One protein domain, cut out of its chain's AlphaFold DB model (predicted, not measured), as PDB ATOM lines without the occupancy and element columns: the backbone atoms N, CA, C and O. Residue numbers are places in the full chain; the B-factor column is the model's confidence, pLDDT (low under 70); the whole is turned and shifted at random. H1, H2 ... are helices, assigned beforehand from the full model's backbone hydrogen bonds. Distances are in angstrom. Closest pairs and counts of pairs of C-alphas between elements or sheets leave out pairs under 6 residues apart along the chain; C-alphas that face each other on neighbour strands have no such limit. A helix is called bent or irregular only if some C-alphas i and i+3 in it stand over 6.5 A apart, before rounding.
ATOM      1  N   GLN A 107     -30.297  46.435  65.964       79.56
ATOM      2  CA  GLN A 107     -29.624  45.247  66.503       79.56
ATOM      3  C   GLN A 107     -30.573  44.047  66.615       79.56
ATOM      4  O   GLN A 107     -30.179  42.938  66.269       79.56
ATOM      5  N   ILE A 108     -31.824  44.254  67.046       82.75
ATOM      6  CA  ILE A 108     -32.846  43.195  67.087       82.75
ATOM      7  C   ILE A 108     -33.075  42.626  65.682       82.75
ATOM      8  O   ILE A 108     -33.122  41.409  65.512       82.75
ATOM      9  N   GLN A 109     -33.184  43.490  64.668       84.25
ATOM     10  CA  GLN A 109     -33.393  43.060  63.288       84.25
ATOM     11  C   GLN A 109     -32.185  42.289  62.731       84.25
ATOM     12  O   GLN A 109     -32.379  41.268  62.073       84.25
ATOM     13  N   ALA A 110     -30.956  42.729  63.021       87.12
ATOM     14  CA  ALA A 110     -29.738  42.048  62.584       87.12
ATOM     15  C   ALA A 110     -29.569  40.655  63.221       87.12
ATOM     16  O   ALA A 110     -29.252  39.696  62.522       87.12
ATOM     17  N   GLU A 111     -29.813  40.519  64.528       88.44
ATOM     18  CA  GLU A 111     -29.716  39.225  65.218       88.44
ATOM     19  C   GLU A 111     -30.852  38.270  64.810       88.44
ATOM     20  O   GLU A 111     -30.609  37.085  64.588       88.44
ATOM     21  N   LEU A 112     -32.074  38.779  64.597       88.12
ATOM     22  CA  LEU A 112     -33.172  37.969  64.063       88.12
ATOM     23  C   LEU A 112     -32.864  37.431  62.656       88.12
ATOM     24  O   LEU A 112     -33.195  36.285  62.367       88.12
ATOM     25  N   GLN A 113     -32.214  38.219  61.790       90.81
ATOM     26  CA  GLN A 113     -31.801  37.739  60.464       90.81
ATOM     27  C   GLN A 113     -30.832  36.552  60.564       90.81
ATOM     28  O   GLN A 113     -31.041  35.564  59.866       90.81
ATOM     29  N   LYS A 114     -29.855  36.570  61.487       90.69
ATOM     30  CA  LYS A 114     -28.963  35.411  61.710       90.69
ATOM     31  C   LYS A 114     -29.733  34.154  62.115       90.69
ATOM     32  O   LYS A 114     -29.472  33.082  61.579       90.69
ATOM     33  N   VAL A 115     -30.712  34.286  63.017       89.75
ATOM     34  CA  VAL A 115     -31.578  33.163  63.427       89.75
ATOM     35  C   VAL A 115     -32.352  32.598  62.228       89.75
ATOM     36  O   VAL A 115     -32.468  31.380  62.094       89.75
ATOM     37  N   LYS A 116     -32.842  33.464  61.331       92.06
ATOM     38  CA  LYS A 116     -33.553  33.049  60.111       92.06
ATOM     39  C   LYS A 116     -32.646  32.331  59.121       92.06
ATOM     40  O   LYS A 116     -33.004  31.240  58.686       92.06
ATOM     41  N   THR A 117     -31.458  32.871  58.844       92.38
ATOM     42  CA  THR A 117     -30.448  32.209  58.004       92.38
ATOM     43  C   THR A 117     -30.070  30.839  58.573       92.38
ATOM     44  O   THR A 117     -30.181  29.840  57.871       92.38
ATOM     45  N   ALA A 118     -29.767  30.746  59.871       91.12
ATOM     46  CA  ALA A 118     -29.435  29.474  60.515       91.12
ATOM     47  C   ALA A 118     -30.586  28.444  60.451       91.12
ATOM     48  O   ALA A 118     -30.351  27.251  60.249       91.12
ATOM     49  N   LYS A 119     -31.849  28.882  60.562       93.94
ATOM     50  CA  LYS A 119     -33.023  28.022  60.330       93.94
ATOM     51  C   LYS A 119     -33.087  27.537  58.882       93.94
ATOM     52  O   LYS A 119     -33.333  26.350  58.661       93.94
ATOM     53  N   GLU A 120     -32.890  28.419  57.905       93.00
ATOM     54  CA  GLU A 120     -32.908  28.071  56.478       93.00
ATOM     55  C   GLU A 120     -31.792  27.074  56.127       93.00
ATOM     56  O   GLU A 120     -32.077  26.040  55.519       93.00
ATOM     57  N   ASP A 121     -30.570  27.291  56.620       92.19
ATOM     58  CA  ASP A 121     -29.425  26.385  56.458       92.19
ATOM     59  C   ASP A 121     -29.663  25.012  57.116       92.19
ATOM     60  O   ASP A 121     -29.329  23.959  56.553       92.19
ATOM     61  N   SER A 122     -30.300  24.995  58.291       92.38
ATOM     62  CA  SER A 122     -30.673  23.760  58.991       92.38
ATOM     63  C   SER A 122     -31.752  22.973  58.227       92.38
ATOM     64  O   SER A 122     -31.632  21.758  58.038       92.38
ATOM     65  N   ALA A 123     -32.765  23.655  57.679       92.56
ATOM     66  CA  ALA A 123     -33.804  23.043  56.846       92.56
ATOM     67  C   ALA A 123     -33.261  22.535  55.492       92.56
ATOM     68  O   ALA A 123     -33.623  21.440  55.040       92.56
ATOM     69  N   ALA A 124     -32.344  23.276  54.864       94.56
ATOM     70  CA  ALA A 124     -31.617  22.836  53.673       94.56
ATOM     71  C   ALA A 124     -30.758  21.593  53.970       94.56
ATOM     72  O   ALA A 124     -30.703  20.650  53.177       94.56
ATOM     73  N   SER A 125     -30.149  21.532  55.156       93.62
ATOM     74  CA  SER A 125     -29.371  20.371  55.591       93.62
ATOM     75  C   SER A 125     -30.244  19.139  55.855       93.62
ATOM     76  O   SER A 125     -29.912  18.045  55.398       93.62
ATOM     77  N   ALA A 126     -31.405  19.301  56.496       92.94
ATOM     78  CA  ALA A 126     -32.354  18.209  56.723       92.94
ATOM     79  C   ALA A 126     -32.953  17.643  55.418       92.94
ATOM     80  O   ALA A 126     -33.103  16.427  55.283       92.94
ATOM     81  N   THR A 127     -33.254  18.494  54.432       94.44
ATOM     82  CA  THR A 127     -33.762  18.052  53.115       94.44
ATOM     83  C   THR A 127     -32.685  17.357  52.273       94.44
ATOM     84  O   THR A 127     -32.969  16.341  51.626       94.44
ATOM     85  N   ALA A 128     -31.431  17.811  52.343       93.94
ATOM     86  CA  ALA A 128     -30.294  17.103  51.754       93.94
ATOM     87  C   ALA A 128     -30.057  15.731  52.421       93.94
ATOM     88  O   ALA A 128     -29.884  14.733  51.719       93.94
ATOM     89  N   ALA A 129     -30.139  15.641  53.754       93.44
ATOM     90  CA  ALA A 129     -30.007  14.380  54.489       93.44
ATOM     91  C   ALA A 129     -31.118  13.367  54.133       93.44
ATOM     92  O   ALA A 129     -30.845  12.183  53.924       93.44
ATOM     93  N   GLU A 130     -32.364  13.826  53.992       93.69
ATOM     94  CA  GLU A 130     -33.497  13.007  53.533       93.69
ATOM     95  C   GLU A 130     -33.298  12.504  52.090       93.69
ATOM     96  O   GLU A 130     -33.590  11.346  51.778       93.69
ATOM     97  N   THR A 131     -32.737  13.346  51.216       94.75
ATOM     98  CA  THR A 131     -32.374  12.969  49.840       94.75
ATOM     99  C   THR A 131     -31.269  11.908  49.832       94.75
ATOM    100  O   THR A 131     -31.381  10.900  49.131       94.75
ATOM    101  N   ALA A 132     -30.238  12.073  50.668       93.31
ATOM    102  CA  ALA A 132     -29.185  11.081  50.855       93.31
ATOM    103  C   ALA A 132     -29.757   9.739  51.351       93.31
ATOM    104  O   ALA A 132     -29.513   8.706  50.731       93.31
ATOM    105  N   LYS A 133     -30.616   9.736  52.377       94.62
ATOM    106  CA  LYS A 133     -31.322   8.528  52.842       94.62
ATOM    107  C   LYS A 133     -32.032   7.793  51.699       94.62
ATOM    108  O   LYS A 133     -31.886   6.576  51.571       94.62
ATOM    109  N   ASN A 134     -32.778   8.509  50.860       93.38
ATOM    110  CA  ASN A 134     -33.497   7.902  49.740       93.38
ATOM    111  C   ASN A 134     -32.527   7.313  48.698       93.38
ATOM    112  O   ASN A 134     -32.731   6.186  48.246       93.38
ATOM    113  N   ASN A 135     -31.420   7.999  48.403       92.69
ATOM    114  CA  ASN A 135     -30.363   7.486  47.527       92.69
ATOM    115  C   ASN A 135     -29.694   6.215  48.086       92.69
ATOM    116  O   ASN A 135     -29.440   5.281  47.325       92.69
ATOM    117  N   ALA A 136     -29.464   6.132  49.403       92.19
ATOM    118  CA  ALA A 136     -28.952   4.925  50.060       92.19
ATOM    119  C   ALA A 136     -29.937   3.747  49.937       92.19
ATOM    120  O   ALA A 136     -29.539   2.641  49.574       92.19
ATOM    121  N   VAL A 137     -31.233   3.984  50.182       90.38
ATOM    122  CA  VAL A 137     -32.286   2.962  50.037       90.38
ATOM    123  C   VAL A 137     -32.395   2.464  48.591       90.38
ATOM    124  O   VAL A 137     -32.543   1.262  48.380       90.38
ATOM    125  N   CYS A 138     -32.301   3.358  47.603       90.94
ATOM    126  CA  CYS A 138     -32.332   2.990  46.188       90.94
ATOM    127  C   CYS A 138     -31.089   2.194  45.764       90.94
ATOM    128  O   CYS A 138     -31.235   1.150  45.130       90.94
ATOM    129  N   ALA A 139     -29.886   2.644  46.136       89.25
ATOM    130  CA  ALA A 139     -28.635   1.988  45.754       89.25
ATOM    131  C   ALA A 139     -28.489   0.587  46.375       89.25
ATOM    132  O   ALA A 139     -28.097  -0.351  45.689       89.25
ATOM    133  N   GLY A 140     -28.837   0.424  47.656       87.25
ATOM    134  CA  GLY A 140     -28.733  -0.853  48.374       87.25
ATOM    135  C   GLY A 140     -29.998  -1.715  48.328       87.25
ATOM    136  O   GLY A 140     -30.156  -2.615  49.158       87.25
ATOM    137  N   LYS A 141     -30.938  -1.432  47.417       84.44
ATOM    138  CA  LYS A 141     -32.255  -2.082  47.381       84.44
ATOM    139  C   LYS A 141     -32.126  -3.599  47.199       84.44
ATOM    140  O   LYS A 141     -31.633  -4.076  46.185       84.44
ATOM    141  N   GLY A 142     -32.629  -4.354  48.176       76.44
ATOM    142  CA  GLY A 142     -32.592  -5.822  48.164       76.44
ATOM    143  C   GLY A 142     -31.232  -6.437  48.519       76.44
ATOM    144  O   GLY A 142     -31.084  -7.649  48.389       76.44
ATOM    145  N   LEU A 143     -30.254  -5.639  48.971       87.31
ATOM    146  CA  LEU A 143     -28.935  -6.127  49.362       87.31
ATOM    147  C   LEU A 143     -28.768  -6.134  50.885       87.31
ATOM    148  O   LEU A 143     -28.610  -5.092  51.522       87.31
ATOM    149  N   ASP A 144     -28.736  -7.328  51.472       86.62
ATOM    150  CA  ASP A 144     -28.652  -7.506  52.923       86.62
ATOM    151  C   ASP A 144     -27.385  -6.903  53.544       86.62
ATOM    152  O   ASP A 144     -27.459  -6.297  54.613       86.62
ATOM    153  N   ALA A 145     -26.252  -6.970  52.840       86.00
ATOM    154  CA  ALA A 145     -24.996  -6.357  53.270       86.00
ATOM    155  C   ALA A 145     -25.093  -4.823  53.427       86.00
ATOM    156  O   ALA A 145     -24.409  -4.247  54.271       86.00
ATOM    157  N   ALA A 146     -25.962  -4.151  52.662       90.88
ATOM    158  CA  ALA A 146     -26.125  -2.696  52.716       90.88
ATOM    159  C   ALA A 146     -27.018  -2.214  53.877       90.88
ATOM    160  O   ALA A 146     -26.995  -1.023  54.200       90.88
ATOM    161  N   LYS A 147     -27.785  -3.108  54.529       91.31
ATOM    162  CA  LYS A 147     -28.782  -2.761  55.565       91.31
ATOM    163  C   LYS A 147     -28.215  -1.840  56.649       91.31
ATOM    164  O   LYS A 147     -28.804  -0.804  56.935       91.31
ATOM    165  N   THR A 148     -27.043  -2.157  57.198       88.94
ATOM    166  CA  THR A 148     -26.410  -1.374  58.276       88.94
ATOM    167  C   THR A 148     -26.099   0.068  57.863       88.94
ATOM    168  O   THR A 148     -26.276   0.989  58.657       88.94
ATOM    169  N   ALA A 149     -25.658   0.290  56.622       90.50
ATOM    170  CA  ALA A 149     -25.375   1.631  56.111       90.50
ATOM    171  C   ALA A 149     -26.665   2.394  55.755       90.50
ATOM    172  O   ALA A 149     -26.763   3.588  56.029       90.50
ATOM    173  N   ILE A 150     -27.691   1.697  55.253       92.81
ATOM    174  CA  ILE A 150     -29.030   2.268  55.042       92.81
ATOM    175  C   ILE A 150     -29.643   2.749  56.370       92.81
ATOM    176  O   ILE A 150     -30.172   3.858  56.425       92.81
ATOM    177  N   GLU A 151     -29.545   1.969  57.453       93.62
ATOM    178  CA  GLU A 151     -30.038   2.398  58.772       93.62
ATOM    179  C   GLU A 151     -29.245   3.583  59.344       93.62
ATOM    180  O   GLU A 151     -29.849   4.489  59.918       93.62
ATOM    181  N   LYS A 152     -27.924   3.661  59.116       91.69
ATOM    182  CA  LYS A 152     -27.135   4.865  59.446       91.69
ATOM    183  C   LYS A 152     -27.632   6.102  58.685       91.69
ATOM    184  O   LYS A 152     -27.828   7.145  59.303       91.69
ATOM    185  N   ALA A 153     -27.899   5.983  57.381       93.00
ATOM    186  CA  ALA A 153     -28.431   7.085  56.572       93.00
ATOM    187  C   ALA A 153     -29.818   7.548  57.061       93.00
ATOM    188  O   ALA A 153     -30.086   8.747  57.131       93.00
ATOM    189  N   LYS A 154     -30.691   6.605  57.448       94.12
ATOM    190  CA  LYS A 154     -31.999   6.899  58.060       94.12
ATOM    191  C   LYS A 154     -31.854   7.632  59.392       94.12
ATOM    192  O   LYS A 154     -32.496   8.659  59.577       94.12
ATOM    193  N   ALA A 155     -31.010   7.133  60.296       94.75
ATOM    194  CA  ALA A 155     -30.796   7.742  61.607       94.75
ATOM    195  C   ALA A 155     -30.262   9.179  61.488       94.75
ATOM    196  O   ALA A 155     -30.814  10.088  62.104       94.75
ATOM    197  N   ALA A 156     -29.261   9.398  60.630       93.44
ATOM    198  CA  ALA A 156     -28.698  10.721  60.377       93.44
ATOM    199  C   ALA A 156     -29.728  11.697  59.771       93.44
ATOM    200  O   ALA A 156     -29.809  12.846  60.200       93.44
ATOM    201  N   ALA A 157     -30.578  11.244  58.840       94.62
ATOM    202  CA  ALA A 157     -31.659  12.067  58.289       94.62
ATOM    203  C   ALA A 157     -32.726  12.445  59.334       94.62
ATOM    204  O   ALA A 157     -33.171  13.592  59.373       94.62
ATOM    205  N   GLU A 158     -33.118  11.518  60.213       94.88
ATOM    206  CA  GLU A 158     -34.059  11.809  61.306       94.88
ATOM    207  C   GLU A 158     -33.453  12.725  62.382       94.88
ATOM    208  O   GLU A 158     -34.161  13.540  62.971       94.88
ATOM    209  N   GLU A 159     -32.146  12.646  62.636       93.50
ATOM    210  CA  GLU A 159     -31.450  13.581  63.527       93.50
ATOM    211  C   GLU A 159     -31.303  14.978  62.907       93.50
ATOM    212  O   GLU A 159     -31.584  15.962  63.589       93.50
ATOM    213  N   ALA A 160     -31.002  15.090  61.609       93.75
ATOM    214  CA  ALA A 160     -30.993  16.378  60.907       93.75
ATOM    215  C   ALA A 160     -32.367  17.077  60.951       93.75
ATOM    216  O   ALA A 160     -32.439  18.287  61.158       93.75
ATOM    217  N   LYS A 161     -33.474  16.325  60.833       94.12
ATOM    218  CA  LYS A 161     -34.841  16.864  60.998       94.12
ATOM    219  C   LYS A 161     -35.112  17.391  62.408       94.12
ATOM    220  O   LYS A 161     -35.792  18.406  62.549       94.12
ATOM    221  N   LYS A 162     -34.601  16.724  63.451       94.69
ATOM    222  CA  LYS A 162     -34.737  17.196  64.844       94.69
ATOM    223  C   LYS A 162     -34.004  18.520  65.049       94.69
ATOM    224  O   LYS A 162     -34.569  19.423  65.653       94.69
ATOM    225  N   GLU A 163     -32.796  18.647  64.509       94.31
ATOM    226  CA  GLU A 163     -32.016  19.890  64.577       94.31
ATOM    227  C   GLU A 163     -32.691  21.029  63.790       94.31
ATOM    228  O   GLU A 163     -32.840  22.133  64.314       94.31
ATOM    229  N   ALA A 164     -33.245  20.756  62.601       92.62
ATOM    230  CA  ALA A 164     -34.049  21.739  61.866       92.62
ATOM    231  C   ALA A 164     -35.275  22.228  62.662       92.62
ATOM    232  O   ALA A 164     -35.568  23.424  62.671       92.62
ATOM    233  N   ALA A 165     -35.949  21.339  63.400       94.12
ATOM    234  CA  ALA A 165     -37.052  21.717  64.288       94.12
ATOM    235  C   ALA A 165     -36.594  22.545  65.511       94.12
ATOM    236  O   ALA A 165     -37.353  23.384  66.001       94.12
ATOM    237  N   ILE A 166     -35.360  22.353  65.997       93.00
ATOM    238  CA  ILE A 166     -34.762  23.190  67.053       93.00
ATOM    239  C   ILE A 166     -34.476  24.598  66.514       93.00
ATOM    240  O   ILE A 166     -34.847  25.576  67.166       93.00
ATOM    241  N   ALA A 167     -33.906  24.718  65.311       92.19
ATOM    242  CA  ALA A 167     -33.670  26.013  64.668       92.19
ATOM    243  C   ALA A 167     -34.988  26.757  64.353       92.19
ATOM    244  O   ALA A 167     -35.107  27.950  64.626       92.19
ATOM    245  N   GLU A 168     -36.020  26.049  63.875       93.31
ATOM    246  CA  GLU A 168     -37.366  26.609  63.666       93.31
ATOM    247  C   GLU A 168     -38.016  27.085  64.981       93.31
ATOM    248  O   GLU A 168     -38.733  28.089  65.006       93.31
ATOM    249  N   LYS A 169     -37.765  26.392  66.101       92.81
ATOM    250  CA  LYS A 169     -38.223  26.847  67.420       92.81
ATOM    251  C   LYS A 169     -37.479  28.108  67.867       92.81
ATOM    252  O   LYS A 169     -38.132  29.042  68.327       92.81
ATOM    253  N   ALA A 170     -36.158  28.155  67.694       90.81
ATOM    254  CA  ALA A 170     -35.345  29.327  68.018       90.81
ATOM    255  C   ALA A 170     -35.767  30.565  67.200       90.81
ATOM    256  O   ALA A 170     -35.837  31.660  67.755       90.81
ATOM    257  N   GLU A 171     -36.151  30.401  65.926       92.50
ATOM    258  CA  GLU A 171     -36.765  31.469  65.119       92.50
ATOM    259  C   GLU A 171     -38.059  31.993  65.747       92.50
ATOM    260  O   GLU A 171     -38.205  33.200  65.939       92.50
ATOM    261  N   LYS A 172     -38.989  31.107  66.120       91.75
ATOM    262  CA  LYS A 172     -40.273  31.505  66.727       91.75
ATOM    263  C   LYS A 172     -40.091  32.190  68.082       91.75
ATOM    264  O   LYS A 172     -40.774  33.176  68.358       91.75
ATOM    265  N   ASP A 173     -39.165  31.698  68.901       90.56
ATOM    266  CA  ASP A 173     -38.834  32.295  70.196       90.56
ATOM    267  C   ASP A 173     -38.150  33.669  70.014       90.56
ATOM    268  O   ASP A 173     -38.482  34.620  70.727       90.56
ATOM    269  N   ALA A 174     -37.293  33.832  68.997       88.50
ATOM    270  CA  ALA A 174     -36.687  35.116  68.635       88.50
ATOM    271  C   ALA A 174     -37.713  36.123  68.076       88.50
ATOM    272  O   ALA A 174     -37.715  37.287  68.476       88.50
ATOM    273  N   GLU A 175     -38.642  35.701  67.212       89.31
ATOM    274  CA  GLU A 175     -39.742  36.559  66.746       89.31
ATOM    275  C   GLU A 175     -40.688  36.969  67.887       89.31
ATOM    276  O   GLU A 175     -41.239  38.074  67.888       89.31
ATOM    277  N   ALA A 176     -40.902  36.091  68.872       88.62
ATOM    278  CA  ALA A 176     -41.692  36.397  70.062       88.62
ATOM    279  C   ALA A 176     -40.976  37.379  71.008       88.62
ATOM    280  O   ALA A 176     -41.646  38.186  71.659       88.62
ATOM    281  N   ALA A 177     -39.642  37.336  71.070       85.19
ATOM    282  CA  ALA A 177     -38.813  38.289  71.806       85.19
ATOM    283  C   ALA A 177     -38.713  39.656  71.100       85.19
ATOM    284  O   ALA A 177     -38.845  40.689  71.758       85.19
ATOM    285  N   GLN A 178     -38.596  39.678  69.764       86.88
ATOM    286  CA  GLN A 178     -38.666  40.904  68.955       86.88
ATOM    287  C   GLN A 178     -39.965  41.675  69.219       86.88
ATOM    288  O   GLN A 178     -39.926  42.880  69.430       86.88
ATOM    289  N   LYS A 179     -41.117  40.991  69.274       85.94
ATOM    290  CA  LYS A 179     -42.433  41.608  69.557       85.94
ATOM    291  C   LYS A 179     -42.558  42.223  70.963       85.94
ATOM    292  O   LYS A 179     -43.595  42.802  71.274       85.94
ATOM    293  N   LYS A 180     -41.539  42.066  71.814       85.12
ATOM    294  CA  LYS A 180     -41.425  42.639  73.166       85.12
ATOM    295  C   LYS A 180     -40.235  43.603  73.296       85.12
ATOM    296  O   LYS A 180     -39.881  43.954  74.416       85.12
ATOM    297  N   ASP A 181     -39.582  43.947  72.183       80.06
ATOM    298  CA  ASP A 181     -38.343  44.735  72.111       80.06
ATOM    299  C   ASP A 181     -37.180  44.194  72.979       80.06
ATOM    300  O   ASP A 181     -36.263  44.933  73.349       80.06
ATOM    301  N   ASN A 182     -37.171  42.887  73.291       83.88
ATOM    302  CA  ASN A 182     -36.138  42.286  74.138       83.88
ATOM    303  C   ASN A 182     -34.934  41.783  73.321       83.88
ATOM    304  O   ASN A 182     -34.871  40.627  72.898       83.88
ATOM    305  N   LEU A 183     -33.949  42.665  73.140       80.44
ATOM    306  CA  LEU A 183     -32.688  42.380  72.447       80.44
ATOM    307  C   LEU A 183     -31.873  41.236  73.076       80.44
ATOM    308  O   LEU A 183     -31.177  40.525  72.350       80.44
ATOM    309  N   GLU A 184     -31.927  41.057  74.395       82.88
ATOM    310  CA  GLU A 184     -31.111  40.053  75.093       82.88
ATOM    311  C   GLU A 184     -31.697  38.641  74.919       82.88
ATOM    312  O   GLU A 184     -30.961  37.705  74.600       82.88
ATOM    313  N   ASP A 185     -33.029  38.514  74.953       84.06
ATOM    314  CA  ASP A 185     -33.729  37.276  74.579       84.06
ATOM    315  C   ASP A 185     -33.470  36.910  73.104       84.06
ATOM    316  O   ASP A 185     -33.167  35.754  72.815       84.06
ATOM    317  N   VAL A 186     -33.521  37.869  72.165       83.44
ATOM    318  CA  VAL A 186     -33.211  37.605  70.740       83.44
ATOM    319  C   VAL A 186     -31.766  37.121  70.577       83.44
ATOM    320  O   VAL A 186     -31.533  36.096  69.936       83.44
ATOM    321  N   LYS A 187     -30.796  37.788  71.222       87.06
ATOM    322  CA  LYS A 187     -29.382  37.365  71.223       87.06
ATOM    323  C   LYS A 187     -29.170  35.976  71.833       87.06
ATOM    324  O   LYS A 187     -28.273  35.268  71.389       87.06
ATOM    325  N   SER A 188     -30.000  35.549  72.789       88.50
ATOM    326  CA  SER A 188     -29.930  34.196  73.368       88.50
ATOM    327  C   SER A 188     -30.339  33.078  72.392       88.50
ATOM    328  O   SER A 188     -29.878  31.942  72.527       88.50
ATOM    329  N   GLN A 189     -31.165  33.384  71.383       90.31
ATOM    330  CA  GLN A 189     -31.626  32.398  70.395       90.31
ATOM    331  C   GLN A 189     -30.635  32.187  69.243       90.31
ATOM    332  O   GLN A 189     -30.563  31.080  68.712       90.31
ATOM    333  N   VAL A 190     -29.825  33.197  68.906       88.19
ATOM    334  CA  VAL A 190     -28.767  33.129  67.875       88.19
ATOM    335  C   VAL A 190     -27.855  31.898  68.037       88.19
ATOM    336  O   VAL A 190     -27.857  31.064  67.132       88.19
ATOM    337  N   PRO A 191     -27.164  31.675  69.177       90.94
ATOM    338  CA  PRO A 191     -26.285  30.513  69.335       90.94
ATOM    339  C   PRO A 191     -27.045  29.180  69.332       90.94
ATOM    340  O   PRO A 191     -26.471  28.151  68.975       90.94
ATOM    341  N   THR A 192     -28.331  29.176  69.701       90.00
ATOM    342  CA  THR A 192     -29.183  27.977  69.647       90.00
ATOM    343  C   THR A 192     -29.471  27.594  68.194       90.00
ATOM    344  O   THR A 192     -29.295  26.436  67.818       90.00
ATOM    345  N   ALA A 193     -29.844  28.570  67.361       89.75
ATOM    346  CA  ALA A 193     -30.093  28.363  65.939       89.75
ATOM    347  C   ALA A 193     -28.807  28.011  65.167       89.75
ATOM    348  O   ALA A 193     -28.807  27.051  64.401       89.75
ATOM    349  N   GLU A 194     -27.697  28.717  65.413       91.94
ATOM    350  CA  GLU A 194     -26.391  28.444  64.785       91.94
ATOM    351  C   GLU A 194     -25.842  27.054  65.161       91.94
ATOM    352  O   GLU A 194     -25.319  26.331  64.306       91.94
ATOM    353  N   THR A 195     -26.012  26.622  66.419       92.62
ATOM    354  CA  THR A 195     -25.636  25.263  66.852       92.62
ATOM    355  C   THR A 195     -26.488  24.204  66.153       92.62
ATOM    356  O   THR A 195     -25.946  23.215  65.656       92.62
ATOM    357  N   ALA A 196     -27.803  24.422  66.059       91.06
ATOM    358  CA  ALA A 196     -28.720  23.515  65.375       91.06
ATOM    359  C   ALA A 196     -28.457  23.444  63.856       91.06
ATOM    360  O   ALA A 196     -28.510  22.365  63.268       91.06
ATOM    361  N   ALA A 197     -28.096  24.557  63.210       91.75
ATOM    362  CA  ALA A 197     -27.636  24.570  61.818       91.75
ATOM    363  C   ALA A 197     -26.355  23.738  61.640       91.75
ATOM    364  O   ALA A 197     -26.313  22.817  60.823       91.75
ATOM    365  N   THR A 198     -25.353  23.980  62.489       93.75
ATOM    366  CA  THR A 198     -24.072  23.255  62.480       93.75
ATOM    367  C   THR A 198     -24.255  21.749  62.722       93.75
ATOM    368  O   THR A 198     -23.559  20.919  62.134       93.75
ATOM    369  N   ASN A 199     -25.182  21.358  63.600       92.44
ATOM    370  CA  ASN A 199     -25.481  19.951  63.857       92.44
ATOM    371  C   ASN A 199     -26.256  19.305  62.701       92.44
ATOM    372  O   ASN A 199     -25.919  18.187  62.307       92.44
ATOM    373  N   ALA A 200     -27.227  20.003  62.106       91.75
ATOM    374  CA  ALA A 200     -27.923  19.526  60.913       91.75
ATOM    375  C   ALA A 200     -26.959  19.323  59.730       91.75
ATOM    376  O   ALA A 200     -27.069  18.318  59.028       91.75
ATOM    377  N   GLU A 201     -25.968  20.201  59.543       93.00
ATOM    378  CA  GLU A 201     -24.937  20.060  58.504       93.00
ATOM    379  C   GLU A 201     -24.017  18.844  58.740       93.00
ATOM    380  O   GLU A 201     -23.735  18.073  57.813       93.00
ATOM    381  N   LYS A 202     -23.601  18.595  59.991       92.94
ATOM    382  CA  LYS A 202     -22.879  17.357  60.351       92.94
ATOM    383  C   LYS A 202     -23.716  16.120  60.025       92.94
ATOM    384  O   LYS A 202     -23.208  15.180  59.421       92.94
ATOM    385  N   LYS A 203     -25.011  16.136  60.355       94.06
ATOM    386  CA  LYS A 203     -25.927  15.008  60.121       94.06
ATOM    387  C   LYS A 203     -26.258  14.790  58.645       94.06
ATOM    388  O   LYS A 203     -26.311  13.646  58.200       94.06
ATOM    389  N   LYS A 204     -26.353  15.857  57.849       93.94
ATOM    390  CA  LYS A 204     -26.324  15.785  56.379       93.94
ATOM    391  C   LYS A 204     -25.064  15.067  55.893       93.94
ATOM    392  O   LYS A 204     -25.166  14.132  55.104       93.94
ATOM    393  N   THR A 205     -23.894  15.455  56.393       92.56
ATOM    394  CA  THR A 205     -22.612  14.850  55.996       92.56
ATOM    395  C   THR A 205     -22.534  13.367  56.379       92.56
ATOM    396  O   THR A 205     -22.118  12.551  55.558       92.56
ATOM    397  N   GLU A 206     -23.006  12.983  57.572       92.44
ATOM    398  CA  GLU A 206     -23.143  11.576  57.986       92.44
ATOM    399  C   GLU A 206     -24.074  10.779  57.050       92.44
ATOM    400  O   GLU A 206     -23.740   9.660  56.650       92.44
ATOM    401  N   ALA A 207     -25.215  11.355  56.652       93.06
ATOM    402  CA  ALA A 207     -26.148  10.726  55.717       93.06
ATOM    403  C   ALA A 207     -25.540  10.564  54.309       93.06
ATOM    404  O   ALA A 207     -25.686   9.505  53.695       93.06
ATOM    405  N   GLU A 208     -24.818  11.570  53.806       93.38
ATOM    406  CA  GLU A 208     -24.118  11.503  52.516       93.38
ATOM    407  C   GLU A 208     -22.956  10.490  52.533       93.38
ATOM    408  O   GLU A 208     -22.785   9.745  51.568       93.38
ATOM    409  N   ILE A 209     -22.199  10.380  53.634       93.19
ATOM    410  CA  ILE A 209     -21.178   9.329  53.814       93.19
ATOM    411  C   ILE A 209     -21.828   7.940  53.763       93.19
ATOM    412  O   ILE A 209     -21.332   7.046  53.073       93.19
ATOM    413  N   ALA A 210     -22.968   7.756  54.433       92.81
ATOM    414  CA  ALA A 210     -23.682   6.484  54.450       92.81
ATOM    415  C   ALA A 210     -24.171   6.037  53.052       92.81
ATOM    416  O   ALA A 210     -24.158   4.838  52.767       92.81
ATOM    417  N   VAL A 211     -24.514   6.966  52.148       93.12
ATOM    418  CA  VAL A 211     -24.816   6.658  50.731       93.12
ATOM    419  C   VAL A 211     -23.613   6.055  50.012       93.12
ATOM    420  O   VAL A 211     -23.745   5.054  49.307       93.12
ATOM    421  N   GLU A 212     -22.437   6.656  50.170       94.75
ATOM    422  CA  GLU A 212     -21.222   6.196  49.493       94.75
ATOM    423  C   GLU A 212     -20.746   4.849  50.054       94.75
ATOM    424  O   GLU A 212     -20.311   3.986  49.291       94.75
ATOM    425  N   ILE A 213     -20.942   4.607  51.356       92.38
ATOM    426  CA  ILE A 213     -20.762   3.277  51.957       92.38
ATOM    427  C   ILE A 213     -21.683   2.250  51.284       92.38
ATOM    428  O   ILE A 213     -21.207   1.190  50.882       92.38
ATOM    429  N   VAL A 214     -22.976   2.554  51.098       93.94
ATOM    430  CA  VAL A 214     -23.901   1.639  50.403       93.94
ATOM    431  C   VAL A 214     -23.418   1.326  48.985       93.94
ATOM    432  O   VAL A 214     -23.368   0.153  48.620       93.94
ATOM    433  N   LYS A 215     -23.006   2.331  48.200       92.75
ATOM    434  CA  LYS A 215     -22.454   2.112  46.849       92.75
ATOM    435  C   LYS A 215     -21.226   1.198  46.871       92.75
ATOM    436  O   LYS A 215     -21.135   0.276  46.063       92.75
ATOM    437  N   ALA A 216     -20.311   1.410  47.819       93.25
ATOM    438  CA  ALA A 216     -19.110   0.591  47.962       93.25
ATOM    439  C   ALA A 216     -19.436  -0.870  48.333       93.25
ATOM    440  O   ALA A 216     -18.832  -1.799  47.794       93.25
ATOM    441  N   VAL A 217     -20.421  -1.082  49.213       93.12
ATOM    442  CA  VAL A 217     -20.915  -2.416  49.593       93.12
ATOM    443  C   VAL A 217     -21.608  -3.115  48.418       93.12
ATOM    444  O   VAL A 217     -21.361  -4.297  48.191       93.12
ATOM    445  N   VAL A 218     -22.410  -2.401  47.624       92.62
ATOM    446  CA  VAL A 218     -23.024  -2.945  46.398       92.62
ATOM    447  C   VAL A 218     -21.948  -3.393  45.409       92.62
ATOM    448  O   VAL A 218     -21.977  -4.537  44.957       92.62
ATOM    449  N   ALA A 219     -20.953  -2.544  45.137       93.38
ATOM    450  CA  ALA A 219     -19.847  -2.875  44.242       93.38
ATOM    451  C   ALA A 219     -19.030  -4.090  44.724       93.38
ATOM    452  O   ALA A 219     -18.692  -4.965  43.927       93.38
ATOM    453  N   LYS A 220     -18.764  -4.201  46.033       94.50
ATOM    454  CA  LYS A 220     -18.148  -5.393  46.642       94.50
ATOM    455  C   LYS A 220     -18.936  -6.671  46.325       94.50
ATOM    456  O   LYS A 220     -18.334  -7.661  45.917       94.50
ATOM    457  N   GLU A 221     -20.251  -6.661  46.522       93.06
ATOM    458  CA  GLU A 221     -21.096  -7.845  46.316       93.06
ATOM    459  C   GLU A 221     -21.224  -8.208  44.826       93.06
ATOM    460  O   GLU A 221     -21.240  -9.388  44.474       93.06
ATOM    461  N   GLU A 222     -21.230  -7.222  43.922       92.00
ATOM    462  CA  GLU A 222     -21.105  -7.479  42.482       92.00
ATOM    463  C   GLU A 222     -19.757  -8.114  42.110       92.00
ATOM    464  O   GLU A 222     -19.717  -9.062  41.326       92.00
ATOM    465  N   ALA A 223     -18.655  -7.620  42.683       93.50
ATOM    466  CA  ALA A 223     -17.320  -8.155  42.438       93.50
ATOM    467  C   ALA A 223     -17.181  -9.601  42.950       93.50
ATOM    468  O   ALA A 223     -16.559 -10.434  42.290       93.50
ATOM    469  N   GLN A 224     -17.791  -9.915  44.100       94.06
ATOM    470  CA  GLN A 224     -17.807 -11.271  44.647       94.06
ATOM    471  C   GLN A 224     -18.585 -12.238  43.745       94.06
ATOM    472  O   GLN A 224     -18.062 -13.300  43.416       94.06
ATOM    473  N   LYS A 225     -19.776 -11.852  43.262       93.44
ATOM    474  CA  LYS A 225     -20.548 -12.667  42.303       93.44
ATOM    475  C   LYS A 225     -19.747 -12.962  41.032       93.44
ATOM    476  O   LYS A 225     -19.681 -14.117  40.619       93.44
ATOM    477  N   ALA A 226     -19.071 -11.953  40.479       93.56
ATOM    478  CA  ALA A 226     -18.208 -12.129  39.313       93.56
ATOM    479  C   ALA A 226     -17.039 -13.098  39.586       93.56
ATOM    480  O   ALA A 226     -16.719 -13.937  38.745       93.56
ATOM    481  N   SER A 227     -16.435 -13.047  40.780       93.69
ATOM    482  CA  SER A 227     -15.422 -14.024  41.209       93.69
ATOM    483  C   SER A 227     -15.980 -15.451  41.298       93.69
ATOM    484  O   SER A 227     -15.302 -16.397  40.893       93.69
ATOM    485  N   ASP A 228     -17.190 -15.628  41.829       95.00
ATOM    486  CA  ASP A 228     -17.809 -16.949  41.989       95.00
ATOM    487  C   ASP A 228     -18.204 -17.556  40.628       95.00
ATOM    488  O   ASP A 228     -18.068 -18.761  40.404       95.00
ATOM    489  N   GLU A 229     -18.661 -16.727  39.688       93.81
ATOM    490  CA  GLU A 229     -18.986 -17.132  38.314       93.81
ATOM    491  C   GLU A 229     -17.724 -17.454  37.498       93.81
ATOM    492  O   GLU A 229     -17.670 -18.503  36.847       93.81
ATOM    493  N   ALA A 230     -16.651 -16.670  37.654       93.00
ATOM    494  CA  ALA A 230     -15.336 -16.989  37.095       93.00
ATOM    495  C   ALA A 230     -14.792 -18.337  37.613       93.00
ATOM    496  O   ALA A 230     -14.228 -19.123  36.847       93.00
ATOM    497  N   GLN A 231     -14.997 -18.650  38.900       94.19
ATOM    498  CA  GLN A 231     -14.586 -19.937  39.469       94.19
ATOM    499  C   GLN A 231     -15.396 -21.114  38.888       94.19
ATOM    500  O   GLN A 231     -14.809 -22.136  38.533       94.19
ATOM    501  N   LYS A 232     -16.715 -20.965  38.687       94.50
ATOM    502  CA  LYS A 232     -17.538 -21.980  37.992       94.50
ATOM    503  C   LYS A 232     -17.068 -22.214  36.552       94.50
ATOM    504  O   LYS A 232     -17.072 -23.353  36.081       94.50
ATOM    505  N   ALA A 233     -16.649 -21.162  35.847       93.31
ATOM    506  CA  ALA A 233     -16.074 -21.286  34.509       93.31
ATOM    507  C   ALA A 233     -14.736 -22.049  34.524       93.31
ATOM    508  O   ALA A 233     -14.544 -22.974  33.734       93.31
ATOM    509  N   CYS A 234     -13.856 -21.758  35.484       91.88
ATOM    510  CA  CYS A 234     -12.632 -22.528  35.713       91.88
ATOM    511  C   CYS A 234     -12.921 -24.032  35.927       91.88
ATOM    512  O   CYS A 234     -12.302 -24.879  35.281       91.88
ATOM    513  N   GLU A 235     -13.910 -24.391  36.753       93.94
ATOM    514  CA  GLU A 235     -14.313 -25.795  36.952       93.94
ATOM    515  C   GLU A 235     -14.835 -26.467  35.667       93.94
ATOM    516  O   GLU A 235     -14.557 -27.647  35.427       93.94
ATOM    517  N   LYS A 236     -15.568 -25.740  34.808       92.06
ATOM    518  CA  LYS A 236     -15.960 -26.239  33.476       92.06
ATOM    519  C   LYS A 236     -14.729 -26.516  32.603       92.06
ATOM    520  O   LYS A 236     -14.654 -27.588  32.002       92.06
ATOM    521  N   ALA A 237     -13.760 -25.600  32.563       90.81
ATOM    522  CA  ALA A 237     -12.527 -25.760  31.788       90.81
ATOM    523  C   ALA A 237     -11.694 -26.965  32.271       90.81
ATOM    524  O   ALA A 237     -11.170 -27.733  31.463       90.81
ATOM    525  N   GLN A 238     -11.637 -27.200  33.586       90.62
ATOM    526  CA  GLN A 238     -11.004 -28.389  34.169       90.62
ATOM    527  C   GLN A 238     -11.722 -29.692  33.775       90.62
ATOM    528  O   GLN A 238     -11.064 -30.666  33.405       90.62
ATOM    529  N   LYS A 239     -13.063 -29.712  33.779       90.06
ATOM    530  CA  LYS A 239     -13.858 -30.859  33.294       90.06
ATOM    531  C   LYS A 239     -13.643 -31.114  31.798       90.06
ATOM    532  O   LYS A 239     -13.517 -32.270  31.398       90.06
ATOM    533  N   ALA A 240     -13.546 -30.060  30.985       87.69
ATOM    534  CA  ALA A 240     -13.201 -30.161  29.568       87.69
ATOM    535  C   ALA A 240     -11.799 -30.772  29.377       87.69
ATOM    536  O   ALA A 240     -11.647 -31.744  28.643       87.69
ATOM    537  N   HIS A 241     -10.793 -30.301  30.116       86.12
ATOM    538  CA  HIS A 241      -9.445 -30.880  30.095       86.12
ATOM    539  C   HIS A 241      -9.423 -32.371  30.485       86.12
ATOM    540  O   HIS A 241      -8.791 -33.180  29.807       86.12
ATOM    541  N   ALA A 242     -10.168 -32.765  31.523       87.19
ATOM    542  CA  ALA A 242     -10.288 -34.168  31.925       87.19
ATOM    543  C   ALA A 242     -11.004 -35.044  30.874       87.19
ATOM    544  O   ALA A 242     -10.697 -36.231  30.761       87.19
ATOM    545  N   LYS A 243     -11.935 -34.484  30.082       84.56
ATOM    546  CA  LYS A 243     -12.488 -35.160  28.893       84.56
ATOM    547  C   LYS A 243     -11.443 -35.273  27.775       84.56
ATOM    548  O   LYS A 243     -11.297 -36.355  27.220       84.56
ATOM    549  N   ALA A 244     -10.684 -34.208  27.491       83.75
ATOM    550  CA  ALA A 244      -9.632 -34.209  26.464       83.75
ATOM    551  C   ALA A 244      -8.618 -35.341  26.684       83.75
ATOM    552  O   ALA A 244      -8.361 -36.115  25.766       83.75
ATOM    553  N   GLN A 245      -8.129 -35.499  27.922       81.06
ATOM    554  CA  GLN A 245      -7.192 -36.565  28.311       81.06
ATOM    555  C   GLN A 245      -7.714 -37.988  28.056       81.06
ATOM    556  O   GLN A 245      -6.914 -38.906  27.923       81.06
ATOM    557  N   LYS A 246      -9.037 -38.193  27.994       75.94
ATOM    558  CA  LYS A 246      -9.643 -39.495  27.667       75.94
ATOM    559  C   LYS A 246      -9.839 -39.715  26.164       75.94
ATOM    560  O   LYS A 246     -10.055 -40.850  25.756       75.94
ATOM    561  N   ALA A 247      -9.816 -38.649  25.363       68.31
ATOM    562  CA  ALA A 247     -10.101 -38.688  23.930       68.31
ATOM    563  C   ALA A 247      -8.836 -38.657  23.052       68.31
ATOM    564  O   ALA A 247      -8.838 -39.242  21.970       68.31
ATOM    565  N   SER A 248      -7.775 -37.964  23.485       64.94
ATOM    566  CA  SER A 248      -6.571 -37.701  22.682       64.94
ATOM    567  C   SER A 248      -5.373 -37.351  23.577       64.94
ATOM    568  O   SER A 248      -5.485 -36.518  24.479       64.94
ATOM    569  N   ASP A 249      -4.191 -37.896  23.269       57.38
ATOM    570  CA  ASP A 249      -2.920 -37.516  23.917       57.38
ATOM    571  C   ASP A 249      -2.497 -36.060  23.601       57.38
ATOM    572  O   ASP A 249      -1.565 -35.515  24.197       57.38
ATOM    573  N   THR A 250      -3.181 -35.384  22.669       55.56
ATOM    574  CA  THR A 250      -2.818 -34.044  22.171       55.56
ATOM    575  C   THR A 250      -3.408 -32.924  23.041       55.56
ATOM    576  O   THR A 250      -4.092 -32.019  22.570       55.56
ATOM    577  N   THR A 251      -3.150 -32.966  24.350       66.12
ATOM    578  CA  THR A 251      -3.889 -32.169  25.357       66.12
ATOM    579  C   THR A 251      -3.494 -30.688  25.460       66.12
ATOM    580  O   THR A 251      -4.236 -29.888  26.033       66.12
ATOM    581  N   LYS A 252      -2.341 -30.300  24.899       75.56
ATOM    582  CA  LYS A 252      -1.656 -29.009  25.153       75.56
ATOM    583  C   LYS A 252      -2.496 -27.759  24.848       75.56
ATOM    584  O   LYS A 252      -2.342 -26.723  25.495       75.56
ATOM    585  N   THR A 253      -3.388 -27.829  23.860       74.12
ATOM    586  CA  THR A 253      -4.266 -26.704  23.492       74.12
ATOM    587  C   THR A 253      -5.381 -26.505  24.517       74.12
ATOM    588  O   THR A 253      -5.595 -25.386  24.973       74.12
ATOM    589  N   VAL A 254      -6.045 -27.581  24.951       84.94
ATOM    590  CA  VAL A 254      -7.078 -27.529  26.003       84.94
ATOM    591  C   VAL A 254      -6.461 -27.145  27.352       84.94
ATOM    592  O   VAL A 254      -7.053 -26.370  28.100       84.94
ATOM    593  N   GLU A 255      -5.243 -27.614  27.638       87.00
ATOM    594  CA  GLU A 255      -4.465 -27.218  28.821       87.00
ATOM    595  C   GLU A 255      -4.212 -25.700  28.870       87.00
ATOM    596  O   GLU A 255      -4.368 -25.087  29.925       87.00
ATOM    597  N   THR A 256      -3.924 -25.074  27.723       88.00
ATOM    598  CA  THR A 256      -3.737 -23.615  27.613       88.00
ATOM    599  C   THR A 256      -5.020 -22.844  27.955       88.00
ATOM    600  O   THR A 256      -4.980 -21.842  28.665       88.00
ATOM    601  N   PHE A 257      -6.191 -23.314  27.513       88.31
ATOM    602  CA  PHE A 257      -7.459 -22.665  27.871       88.31
ATOM    603  C   PHE A 257      -7.875 -22.929  29.327       88.31
ATOM    604  O   PHE A 257      -8.426 -22.036  29.970       88.31
ATOM    605  N   LYS A 258      -7.530 -24.094  29.894       91.44
ATOM    606  CA  LYS A 258      -7.652 -24.362  31.337       91.44
ATOM    607  C   LYS A 258      -6.826 -23.369  32.160       91.44
ATOM    608  O   LYS A 258      -7.371 -22.763  33.080       91.44
ATOM    609  N   THR A 259      -5.545 -23.171  31.841       92.19
ATOM    610  CA  THR A 259      -4.683 -22.246  32.601       92.19
ATOM    611  C   THR A 259      -5.103 -20.785  32.426       92.19
ATOM    612  O   THR A 259      -5.058 -20.027  33.393       92.19
ATOM    613  N   ASN A 260      -5.613 -20.400  31.250       91.00
ATOM    614  CA  ASN A 260      -6.223 -19.084  31.034       91.00
ATOM    615  C   ASN A 260      -7.470 -18.865  31.913       91.00
ATOM    616  O   ASN A 260      -7.601 -17.805  32.527       91.00
ATOM    617  N   ALA A 261      -8.359 -19.861  32.029       92.00
ATOM    618  CA  ALA A 261      -9.527 -19.788  32.913       92.00
ATOM    619  C   ALA A 261      -9.128 -19.733  34.402       92.00
ATOM    620  O   ALA A 261      -9.699 -18.956  35.167       92.00
ATOM    621  N   GLU A 262      -8.110 -20.502  34.807       93.56
ATOM    622  CA  GLU A 262      -7.537 -20.480  36.163       93.56
ATOM    623  C   GLU A 262      -6.919 -19.113  36.508       93.56
ATOM    624  O   GLU A 262      -7.139 -18.588  37.604       93.56
ATOM    625  N   ALA A 263      -6.190 -18.501  35.569       94.44
ATOM    626  CA  ALA A 263      -5.614 -17.169  35.732       94.44
ATOM    627  C   ALA A 263      -6.699 -16.086  35.850       94.44
ATOM    628  O   ALA A 263      -6.667 -15.286  36.785       94.44
ATOM    629  N   ALA A 264      -7.695 -16.100  34.960       92.06
ATOM    630  CA  ALA A 264      -8.807 -15.153  34.981       92.06
ATOM    631  C   ALA A 264      -9.647 -15.270  36.271       92.06
ATOM    632  O   ALA A 264      -9.930 -14.264  36.919       92.06
ATOM    633  N   ALA A 265      -9.956 -16.489  36.729       93.81
ATOM    634  CA  ALA A 265     -10.647 -16.703  38.004       93.81
ATOM    635  C   ALA A 265      -9.835 -16.201  39.213       93.81
ATOM    636  O   ALA A 265     -10.388 -15.586  40.130       93.81
ATOM    637  N   LYS A 266      -8.508 -16.394  39.209       95.25
ATOM    638  CA  LYS A 266      -7.616 -15.850  40.244       95.25
ATOM    639  C   LYS A 266      -7.608 -14.315  40.240       95.25
ATOM    640  O   LYS A 266      -7.685 -13.715  41.313       95.25
ATOM    641  N   ASN A 267      -7.564 -13.691  39.064       92.44
ATOM    642  CA  ASN A 267      -7.618 -12.237  38.922       92.44
ATOM    643  C   ASN A 267      -8.965 -11.679  39.407       92.44
ATOM    644  O   ASN A 267      -8.979 -10.746  40.206       92.44
ATOM    645  N   ALA A 268     -10.092 -12.277  38.999       92.81
ATOM    646  CA  ALA A 268     -11.429 -11.882  39.451       92.81
ATOM    647  C   ALA A 268     -11.536 -11.903  40.988       92.81
ATOM    648  O   ALA A 268     -12.010 -10.941  41.596       92.81
ATOM    649  N   LYS A 269     -10.990 -12.947  41.625       94.06
ATOM    650  CA  LYS A 269     -10.912 -13.077  43.086       94.06
ATOM    651  C   LYS A 269     -10.038 -12.009  43.750       94.06
ATOM    652  O   LYS A 269     -10.382 -11.512  44.822       94.06
ATOM    653  N   GLU A 270      -8.928 -11.619  43.126       94.62
ATOM    654  CA  GLU A 270      -8.101 -10.509  43.612       94.62
ATOM    655  C   GLU A 270      -8.850  -9.169  43.527       94.62
ATOM    656  O   GLU A 270      -8.859  -8.402  44.495       94.62
ATOM    657  N   LYS A 271      -9.537  -8.908  42.408       94.25
ATOM    658  CA  LYS A 271     -10.347  -7.696  42.213       94.25
ATOM    659  C   LYS A 271     -11.527  -7.634  43.191       94.25
ATOM    660  O   LYS A 271     -11.717  -6.592  43.817       94.25
ATOM    661  N   ALA A 272     -12.219  -8.746  43.448       93.25
ATOM    662  CA  ALA A 272     -13.223  -8.851  44.514       93.25
ATOM    663  C   ALA A 272     -12.633  -8.554  45.907       93.25
ATOM    664  O   ALA A 272     -13.193  -7.774  46.684       93.25
ATOM    665  N   GLY A 273     -11.441  -9.084  46.199       93.69
ATOM    666  CA  GLY A 273     -10.693  -8.757  47.413       93.69
ATOM    667  C   GLY A 273     -10.349  -7.267  47.532       93.69
ATOM    668  O   GLY A 273     -10.385  -6.713  48.632       93.69
ATOM    669  N   ASN A 274     -10.053  -6.594  46.420       93.50
ATOM    670  CA  ASN A 274      -9.781  -5.156  46.393       93.50
ATOM    671  C   ASN A 274     -11.061  -4.317  46.549       93.50
ATOM    672  O   ASN A 274     -11.044  -3.367  47.332       93.50
ATOM    673  N   ALA A 275     -12.183  -4.716  45.940       93.88
ATOM    674  CA  ALA A 275     -13.491  -4.099  46.175       93.88
ATOM    675  C   ALA A 275     -13.905  -4.193  47.658       93.88
ATOM    676  O   ALA A 275     -14.314  -3.202  48.257       93.88
ATOM    677  N   ASN A 276     -13.683  -5.344  48.306       93.44
ATOM    678  CA  ASN A 276     -13.918  -5.513  49.745       93.44
ATOM    679  C   ASN A 276     -12.997  -4.625  50.617       93.44
ATOM    680  O   ASN A 276     -13.450  -4.030  51.599       93.44
ATOM    681  N   LYS A 277     -11.713  -4.468  50.252       94.31
ATOM    682  CA  LYS A 277     -10.785  -3.532  50.927       94.31
ATOM    683  C   LYS A 277     -11.184  -2.065  50.731       94.31
ATOM    684  O   LYS A 277     -10.890  -1.240  51.591       94.31
ATOM    685  N   ALA A 278     -11.795  -1.723  49.600       93.38
ATOM    686  CA  ALA A 278     -12.292  -0.379  49.331       93.38
ATOM    687  C   ALA A 278     -13.577  -0.098  50.132       93.38
ATOM    688  O   ALA A 278     -13.633   0.904  50.840       93.38
ATOM    689  N   ALA A 279     -14.536  -1.030  50.141       92.12
ATOM    690  CA  ALA A 279     -15.768  -0.931  50.925       92.12
ATOM    691  C   ALA A 279     -15.508  -0.786  52.436       92.12
ATOM    692  O   ALA A 279     -16.001   0.152  53.052       92.12
ATOM    693  N   THR A 280     -14.643  -1.620  53.019       92.56
ATOM    694  CA  THR A 280     -14.268  -1.522  54.450       92.56
ATOM    695  C   THR A 280     -13.550  -0.210  54.807       92.56
ATOM    696  O   THR A 280     -13.692   0.309  55.917       92.56
ATOM    697  N   LYS A 281     -12.813   0.389  53.860       92.19
ATOM    698  CA  LYS A 281     -12.240   1.737  54.015       92.19
ATOM    699  C   LYS A 281     -13.286   2.844  53.875       92.19
ATOM    700  O   LYS A 281     -13.151   3.851  54.562       92.19
ATOM    701  N   ALA A 282     -14.312   2.668  53.040       91.06
ATOM    702  CA  ALA A 282     -15.454   3.582  52.980       91.06
ATOM    703  C   ALA A 282     -16.260   3.543  54.290       91.06
ATOM    704  O   ALA A 282     -16.580   4.590  54.838       91.06
ATOM    705  N   GLU A 283     -16.509   2.349  54.845       89.81
ATOM    706  CA  GLU A 283     -17.188   2.149  56.141       89.81
ATOM    707  C   GLU A 283     -16.483   2.838  57.321       89.81
ATOM    708  O   GLU A 283     -17.132   3.178  58.311       89.81
ATOM    709  N   SER A 284     -15.168   3.038  57.203       89.38
ATOM    710  CA  SER A 284     -14.298   3.667  58.205       89.38
ATOM    711  C   SER A 284     -14.017   5.155  57.928       89.38
ATOM    712  O   SER A 284     -13.185   5.755  58.609       89.38
ATOM    713  N   ALA A 285     -14.636   5.751  56.902       90.25
ATOM    714  CA  ALA A 285     -14.378   7.129  56.499       90.25
ATOM    715  C   ALA A 285     -15.243   8.128  57.287       90.25
ATOM    716  O   ALA A 285     -16.468   8.077  57.232       90.25
ATOM    717  N   ASN A 286     -14.591   9.088  57.948       85.19
ATOM    718  CA  ASN A 286     -15.257  10.207  58.633       85.19
ATOM    719  C   ASN A 286     -15.401  11.459  57.742       85.19
ATOM    720  O   ASN A 286     -16.030  12.432  58.144       85.19
ATOM    721  N   GLU A 287     -14.819  11.441  56.539       92.06
ATOM    722  CA  GLU A 287     -14.881  12.530  55.562       92.06
ATOM    723  C   GLU A 287     -15.580  12.071  54.281       92.06
ATOM    724  O   GLU A 287     -15.273  11.013  53.721       92.06
ATOM    725  N   LEU A 288     -16.478  12.909  53.764       90.56
ATOM    726  CA  LEU A 288     -17.252  12.622  52.558       90.56
ATOM    727  C   LEU A 288     -16.386  12.485  51.295       90.56
ATOM    728  O   LEU A 288     -16.682  11.663  50.431       90.56
ATOM    729  N   SER A 289     -15.311  13.266  51.188       91.31
ATOM    730  CA  SER A 289     -14.304  13.173  50.120       91.31
ATOM    731  C   SER A 289     -13.678  11.774  50.061       91.31
ATOM    732  O   SER A 289     -13.619  11.154  48.997       91.31
ATOM    733  N   VAL A 290     -13.275  11.251  51.222       92.50
ATOM    734  CA  VAL A 290     -12.681   9.920  51.382       92.50
ATOM    735  C   VAL A 290     -13.712   8.831  51.088       92.50
ATOM    736  O   VAL A 290     -13.410   7.916  50.322       92.50
ATOM    737  N   ALA A 291     -14.936   8.948  51.615       91.38
ATOM    738  CA  ALA A 291     -16.018   7.999  51.349       91.38
ATOM    739  C   ALA A 291     -16.345   7.907  49.843       91.38
ATOM    740  O   ALA A 291     -16.330   6.810  49.283       91.38
ATOM    741  N   LYS A 292     -16.521   9.054  49.164       92.31
ATOM    742  CA  LYS A 292     -16.743   9.142  47.706       92.31
ATOM    743  C   LYS A 292     -15.607   8.507  46.907       92.31
ATOM    744  O   LYS A 292     -15.867   7.799  45.935       92.31
ATOM    745  N   GLN A 293     -14.348   8.726  47.298       94.19
ATOM    746  CA  GLN A 293     -13.221   8.102  46.605       94.19
ATOM    747  C   GLN A 293     -13.209   6.580  46.803       94.19
ATOM    748  O   GLN A 293     -13.048   5.845  45.835       94.19
ATOM    749  N   LYS A 294     -13.428   6.082  48.026       93.38
ATOM    750  CA  LYS A 294     -13.420   4.633  48.294       93.38
ATOM    751  C   LYS A 294     -14.613   3.899  47.675       93.38
ATOM    752  O   LYS A 294     -14.458   2.745  47.287       93.38
ATOM    753  N   ALA A 295     -15.757   4.562  47.505       91.06
ATOM    754  CA  ALA A 295     -16.874   4.032  46.726       91.06
ATOM    755  C   ALA A 295     -16.510   3.850  45.242       91.06
ATOM    756  O   ALA A 295     -16.754   2.780  44.686       91.06
ATOM    757  N   LYS A 296     -15.844   4.839  44.626       94.69
ATOM    758  CA  LYS A 296     -15.334   4.731  43.247       94.69
ATOM    759  C   LYS A 296     -14.285   3.629  43.094       94.69
ATOM    760  O   LYS A 296     -14.394   2.832  42.169       94.69
ATOM    761  N   ASP A 297     -13.328   3.540  44.022       93.19
ATOM    762  CA  ASP A 297     -12.312   2.477  44.025       93.19
ATOM    763  C   ASP A 297     -12.962   1.073  44.062       93.19
ATOM    764  O   ASP A 297     -12.483   0.137  43.421       93.19
ATOM    765  N   ALA A 298     -14.067   0.914  44.808       92.50
ATOM    766  CA  ALA A 298     -14.824  -0.337  44.865       92.50
ATOM    767  C   ALA A 298     -15.575  -0.625  43.552       92.50
ATOM    768  O   ALA A 298     -15.555  -1.759  43.073       92.50
ATOM    769  N   GLU A 299     -16.210   0.390  42.957       92.75
ATOM    770  CA  GLU A 299     -16.939   0.290  41.685       92.75
ATOM    771  C   GLU A 299     -16.013  -0.066  40.509       92.75
ATOM    772  O   GLU A 299     -16.353  -0.900  39.667       92.75
ATOM    773  N   GLU A 300     -14.815   0.519  40.459       93.69
ATOM    774  CA  GLU A 300     -13.802   0.197  39.452       93.69
ATOM    775  C   GLU A 300     -13.303  -1.247  39.604       93.69
ATOM    776  O   GLU A 300     -13.316  -2.007  38.633       93.69
ATOM    777  N   ALA A 301     -12.986  -1.675  40.831       92.38
ATOM    778  CA  ALA A 301     -12.607  -3.058  41.113       92.38
ATOM    779  C   ALA A 301     -13.722  -4.068  40.754       92.38
ATOM    780  O   ALA A 301     -13.425  -5.162  40.270       92.38
ATOM    781  N   ALA A 302     -14.999  -3.705  40.915       92.00
ATOM    782  CA  ALA A 302     -16.133  -4.530  40.487       92.00
ATOM    783  C   ALA A 302     -16.239  -4.653  38.957       92.00
ATOM    784  O   ALA A 302     -16.471  -5.746  38.433       92.00
ATOM    785  N   LYS A 303     -16.006  -3.558  38.220       91.44
ATOM    786  CA  LYS A 303     -15.942  -3.570  36.747       91.44
ATOM    787  C   LYS A 303     -14.770  -4.409  36.238       91.44
ATOM    788  O   LYS A 303     -14.919  -5.119  35.245       91.44
ATOM    789  N   GLU A 304     -13.619  -4.368  36.906       90.94
ATOM    790  CA  GLU A 304     -12.487  -5.242  36.580       90.94
ATOM    791  C   GLU A 304     -12.782  -6.719  36.885       90.94
ATOM    792  O   GLU A 304     -12.478  -7.573  36.054       90.94
ATOM    793  N   ALA A 305     -13.432  -7.034  38.013       91.25
ATOM    794  CA  ALA A 305     -13.841  -8.405  38.335       91.25
ATOM    795  C   ALA A 305     -14.787  -8.992  37.268       91.25
ATOM    796  O   ALA A 305     -14.562 -10.109  36.804       91.25
ATOM    797  N   LYS A 306     -15.778  -8.212  36.806       91.00
ATOM    798  CA  LYS A 306     -16.685  -8.592  35.703       91.00
ATOM    799  C   LYS A 306     -15.946  -8.833  34.373       91.00
ATOM    800  O   LYS A 306     -16.290  -9.757  33.644       91.00
ATOM    801  N   LYS A 307     -14.890  -8.070  34.059       90.38
ATOM    802  CA  LYS A 307     -14.049  -8.325  32.865       90.38
ATOM    803  C   LYS A 307     -13.291  -9.651  32.960       90.38
ATOM    804  O   LYS A 307     -13.204 -10.378  31.974       90.38
ATOM    805  N   GLU A 308     -12.741  -9.974  34.129       92.06
ATOM    806  CA  GLU A 308     -12.029 -11.242  34.342       92.06
ATOM    807  C   GLU A 308     -12.986 -12.449  34.374       92.06
ATOM    808  O   GLU A 308     -12.631 -13.512  33.870       92.06
ATOM    809  N   GLN A 309     -14.225 -12.281  34.851       92.19
ATOM    810  CA  GLN A 309     -15.284 -13.288  34.704       92.19
ATOM    811  C   GLN A 309     -15.517 -13.665  33.237       92.19
ATOM    812  O   GLN A 309     -15.418 -14.842  32.889       92.19
ATOM    813  N   VAL A 310     -15.774 -12.681  32.366       90.94
ATOM    814  CA  VAL A 310     -16.048 -12.941  30.939       90.94
ATOM    815  C   VAL A 310     -14.863 -13.652  30.269       90.94
ATOM    816  O   VAL A 310     -15.070 -14.583  29.493       90.94
ATOM    817  N   LYS A 311     -13.616 -13.310  30.628       90.31
ATOM    818  CA  LYS A 311     -12.421 -14.044  30.165       90.31
ATOM    819  C   LYS A 311     -12.414 -15.510  30.610       90.31
ATOM    820  O   LYS A 311     -12.084 -16.378  29.804       90.31
ATOM    821  N   ALA A 312     -12.763 -15.792  31.867       91.62
ATOM    822  CA  ALA A 312     -12.821 -17.158  32.388       91.62
ATOM    823  C   ALA A 312     -13.908 -17.989  31.681       91.62
ATOM    824  O   ALA A 312     -13.660 -19.137  31.310       91.62
ATOM    825  N   GLU A 313     -15.083 -17.400  31.446       92.62
ATOM    826  CA  GLU A 313     -16.187 -18.025  30.707       92.62
ATOM    827  C   GLU A 313     -15.816 -18.314  29.249       92.62
ATOM    828  O   GLU A 313     -15.964 -19.449  28.799       92.62
ATOM    829  N   ILE A 314     -15.254 -17.333  28.535       91.12
ATOM    830  CA  ILE A 314     -14.770 -17.514  27.159       91.12
ATOM    831  C   ILE A 314     -13.725 -18.633  27.097       91.12
ATOM    832  O   ILE A 314     -13.839 -19.530  26.263       91.12
ATOM    833  N   ALA A 315     -12.737 -18.641  27.999       91.00
ATOM    834  CA  ALA A 315     -11.721 -19.691  28.036       91.00
ATOM    835  C   ALA A 315     -12.328 -21.089  28.277       91.00
ATOM    836  O   ALA A 315     -11.904 -22.060  27.648       91.00
ATOM    837  N   ALA A 316     -13.356 -21.198  29.124       91.12
ATOM    838  CA  ALA A 316     -14.056 -22.453  29.377       91.12
ATOM    839  C   ALA A 316     -14.859 -22.959  28.165       91.12
ATOM    840  O   ALA A 316     -14.794 -24.148  27.845       91.12
ATOM    841  N   GLU A 317     -15.578 -22.079  27.463       93.62
ATOM    842  CA  GLU A 317     -16.357 -22.466  26.280       93.62
ATOM    843  C   GLU A 317     -15.444 -22.748  25.060       93.62
ATOM    844  O   GLU A 317     -15.698 -23.689  24.306       93.62
ATOM    845  N   VAL A 318     -14.299 -22.060  24.907       90.94
ATOM    846  CA  VAL A 318     -13.275 -22.454  23.913       90.94
ATOM    847  C   VAL A 318     -12.672 -23.822  24.252       90.94
ATOM    848  O   VAL A 318     -12.528 -24.659  23.359       90.94
ATOM    849  N   ALA A 319     -12.374 -24.102  25.528       91.25
ATOM    850  CA  ALA A 319     -11.916 -25.428  25.953       91.25
ATOM    851  C   ALA A 319     -12.949 -26.520  25.615       91.25
ATOM    852  O   ALA A 319     -12.573 -27.566  25.081       91.25
ATOM    853  N   LYS A 320     -14.247 -26.262  25.843       91.81
ATOM    854  CA  LYS A 320     -15.351 -27.149  25.437       91.81
ATOM    855  C   LYS A 320     -15.345 -27.408  23.924       91.81
ATOM    856  O   LYS A 320     -15.346 -28.565  23.507       91.81
ATOM    857  N   ALA A 321     -15.279 -26.358  23.103       92.69
ATOM    858  CA  ALA A 321     -15.280 -26.487  21.644       92.69
ATOM    859  C   ALA A 321     -14.076 -27.298  21.122       92.69
ATOM    860  O   ALA A 321     -14.205 -28.113  20.208       92.69
TER     861      ALA A 321
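AT A GLANCE: This is residues 107 to 321 of the 845 residues of the protein "Merozoite surface protein 3 alpha" of Plasmodium vivax (UniProt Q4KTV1). A long, thin rod is built along one very long helix, H3, which runs nearly its full length; the helical hairpin of H1 and H2 packs on one half of H3 and the hairpin of H4 and H5 on the other, giving two three-helix bundles end to end that share H3. The chain goes up and back along one end of the rod, runs through H3 to the other end, then folds back and returns. The printed part has 215 residues with five named helices, in the order H1, H2, H3, H4, H5, and no named strand; the class is all helix. The whole is extended, with a radius of gyration of the C-alphas of 27.6 A, and spans 102 by 24 by 19 A.

IN THESE COORDINATES: H3, residues 183 to 247, is the longest helix, 97.1 A from C-alpha 183 at (-32.688, 42.380, 72.447) to C-alpha 247 at (-10.101, -38.688, 23.930). It is irregular, but only just: C-alphas 188 and 191 are 6.6 A apart. Before it come H1, residues 107 to 139, 48.0 A long, which begins with C-alpha 107 at (-29.624, 45.247, 66.503), and H2, residues 144 to 178, 52.0 A long. H2 is irregular, with C-alphas 145 and 148 7.2 A apart. After H3 come H4, residues 252 to 283, 46.6 A long, and H5, residues 288 to 321, 49.9 A long, which ends with C-alpha 321 at (-15.280, -26.487, 21.644).

HOW THE PARTS SIT: H3 is the hub and touches the other four helices. The closest C-alphas of H3 and H1 are those of Ala 197 and Ser 122, 4.2 A apart; the two run the same way at a shallow tilt of 15 degrees. H2 and H3 form a hairpin, opposite ways at a shallow tilt of 11 degrees, closest at the C-alphas of Ala 153 and Ala 207, 4.4 A. H1 and H2, also a hairpin, touch at a shallow tilt of 16 degrees, closest at the C-alphas of Ala 129 and Ala 157, 4.7 A. Ala 223 of H3 comes closest to both later helices: its C-alpha is 4.6 A from that of Ala 272 in H4 and 4.3 A from that of Ala 302 in H5. H4 and H5, a hairpin, are closest at the C-alphas of Ala 275 and Ala 298, 4.2 A. H1 is apart from H4 and H5, H2 is apart from H5, and H2 and H4 are only just apart, 8.2 A at the closest. The five helices form an up-and-down bundle, each running against the one before. In H1, H4 and H5 every O i to N i+4 pair is within hydrogen-bond range; in H2 29 of 31 are, and in H3 57 of 61.

THE WHOLE: The C-alphas farthest apart, those of Asp 181 and Asp 249, are 101.7 A apart. The printed part has no cut, and its four links are tight, 4 residues each. The mean pLDDT of the printed part is 90.3; residues 247 to 251, of which 247 belongs to H3, are under 70.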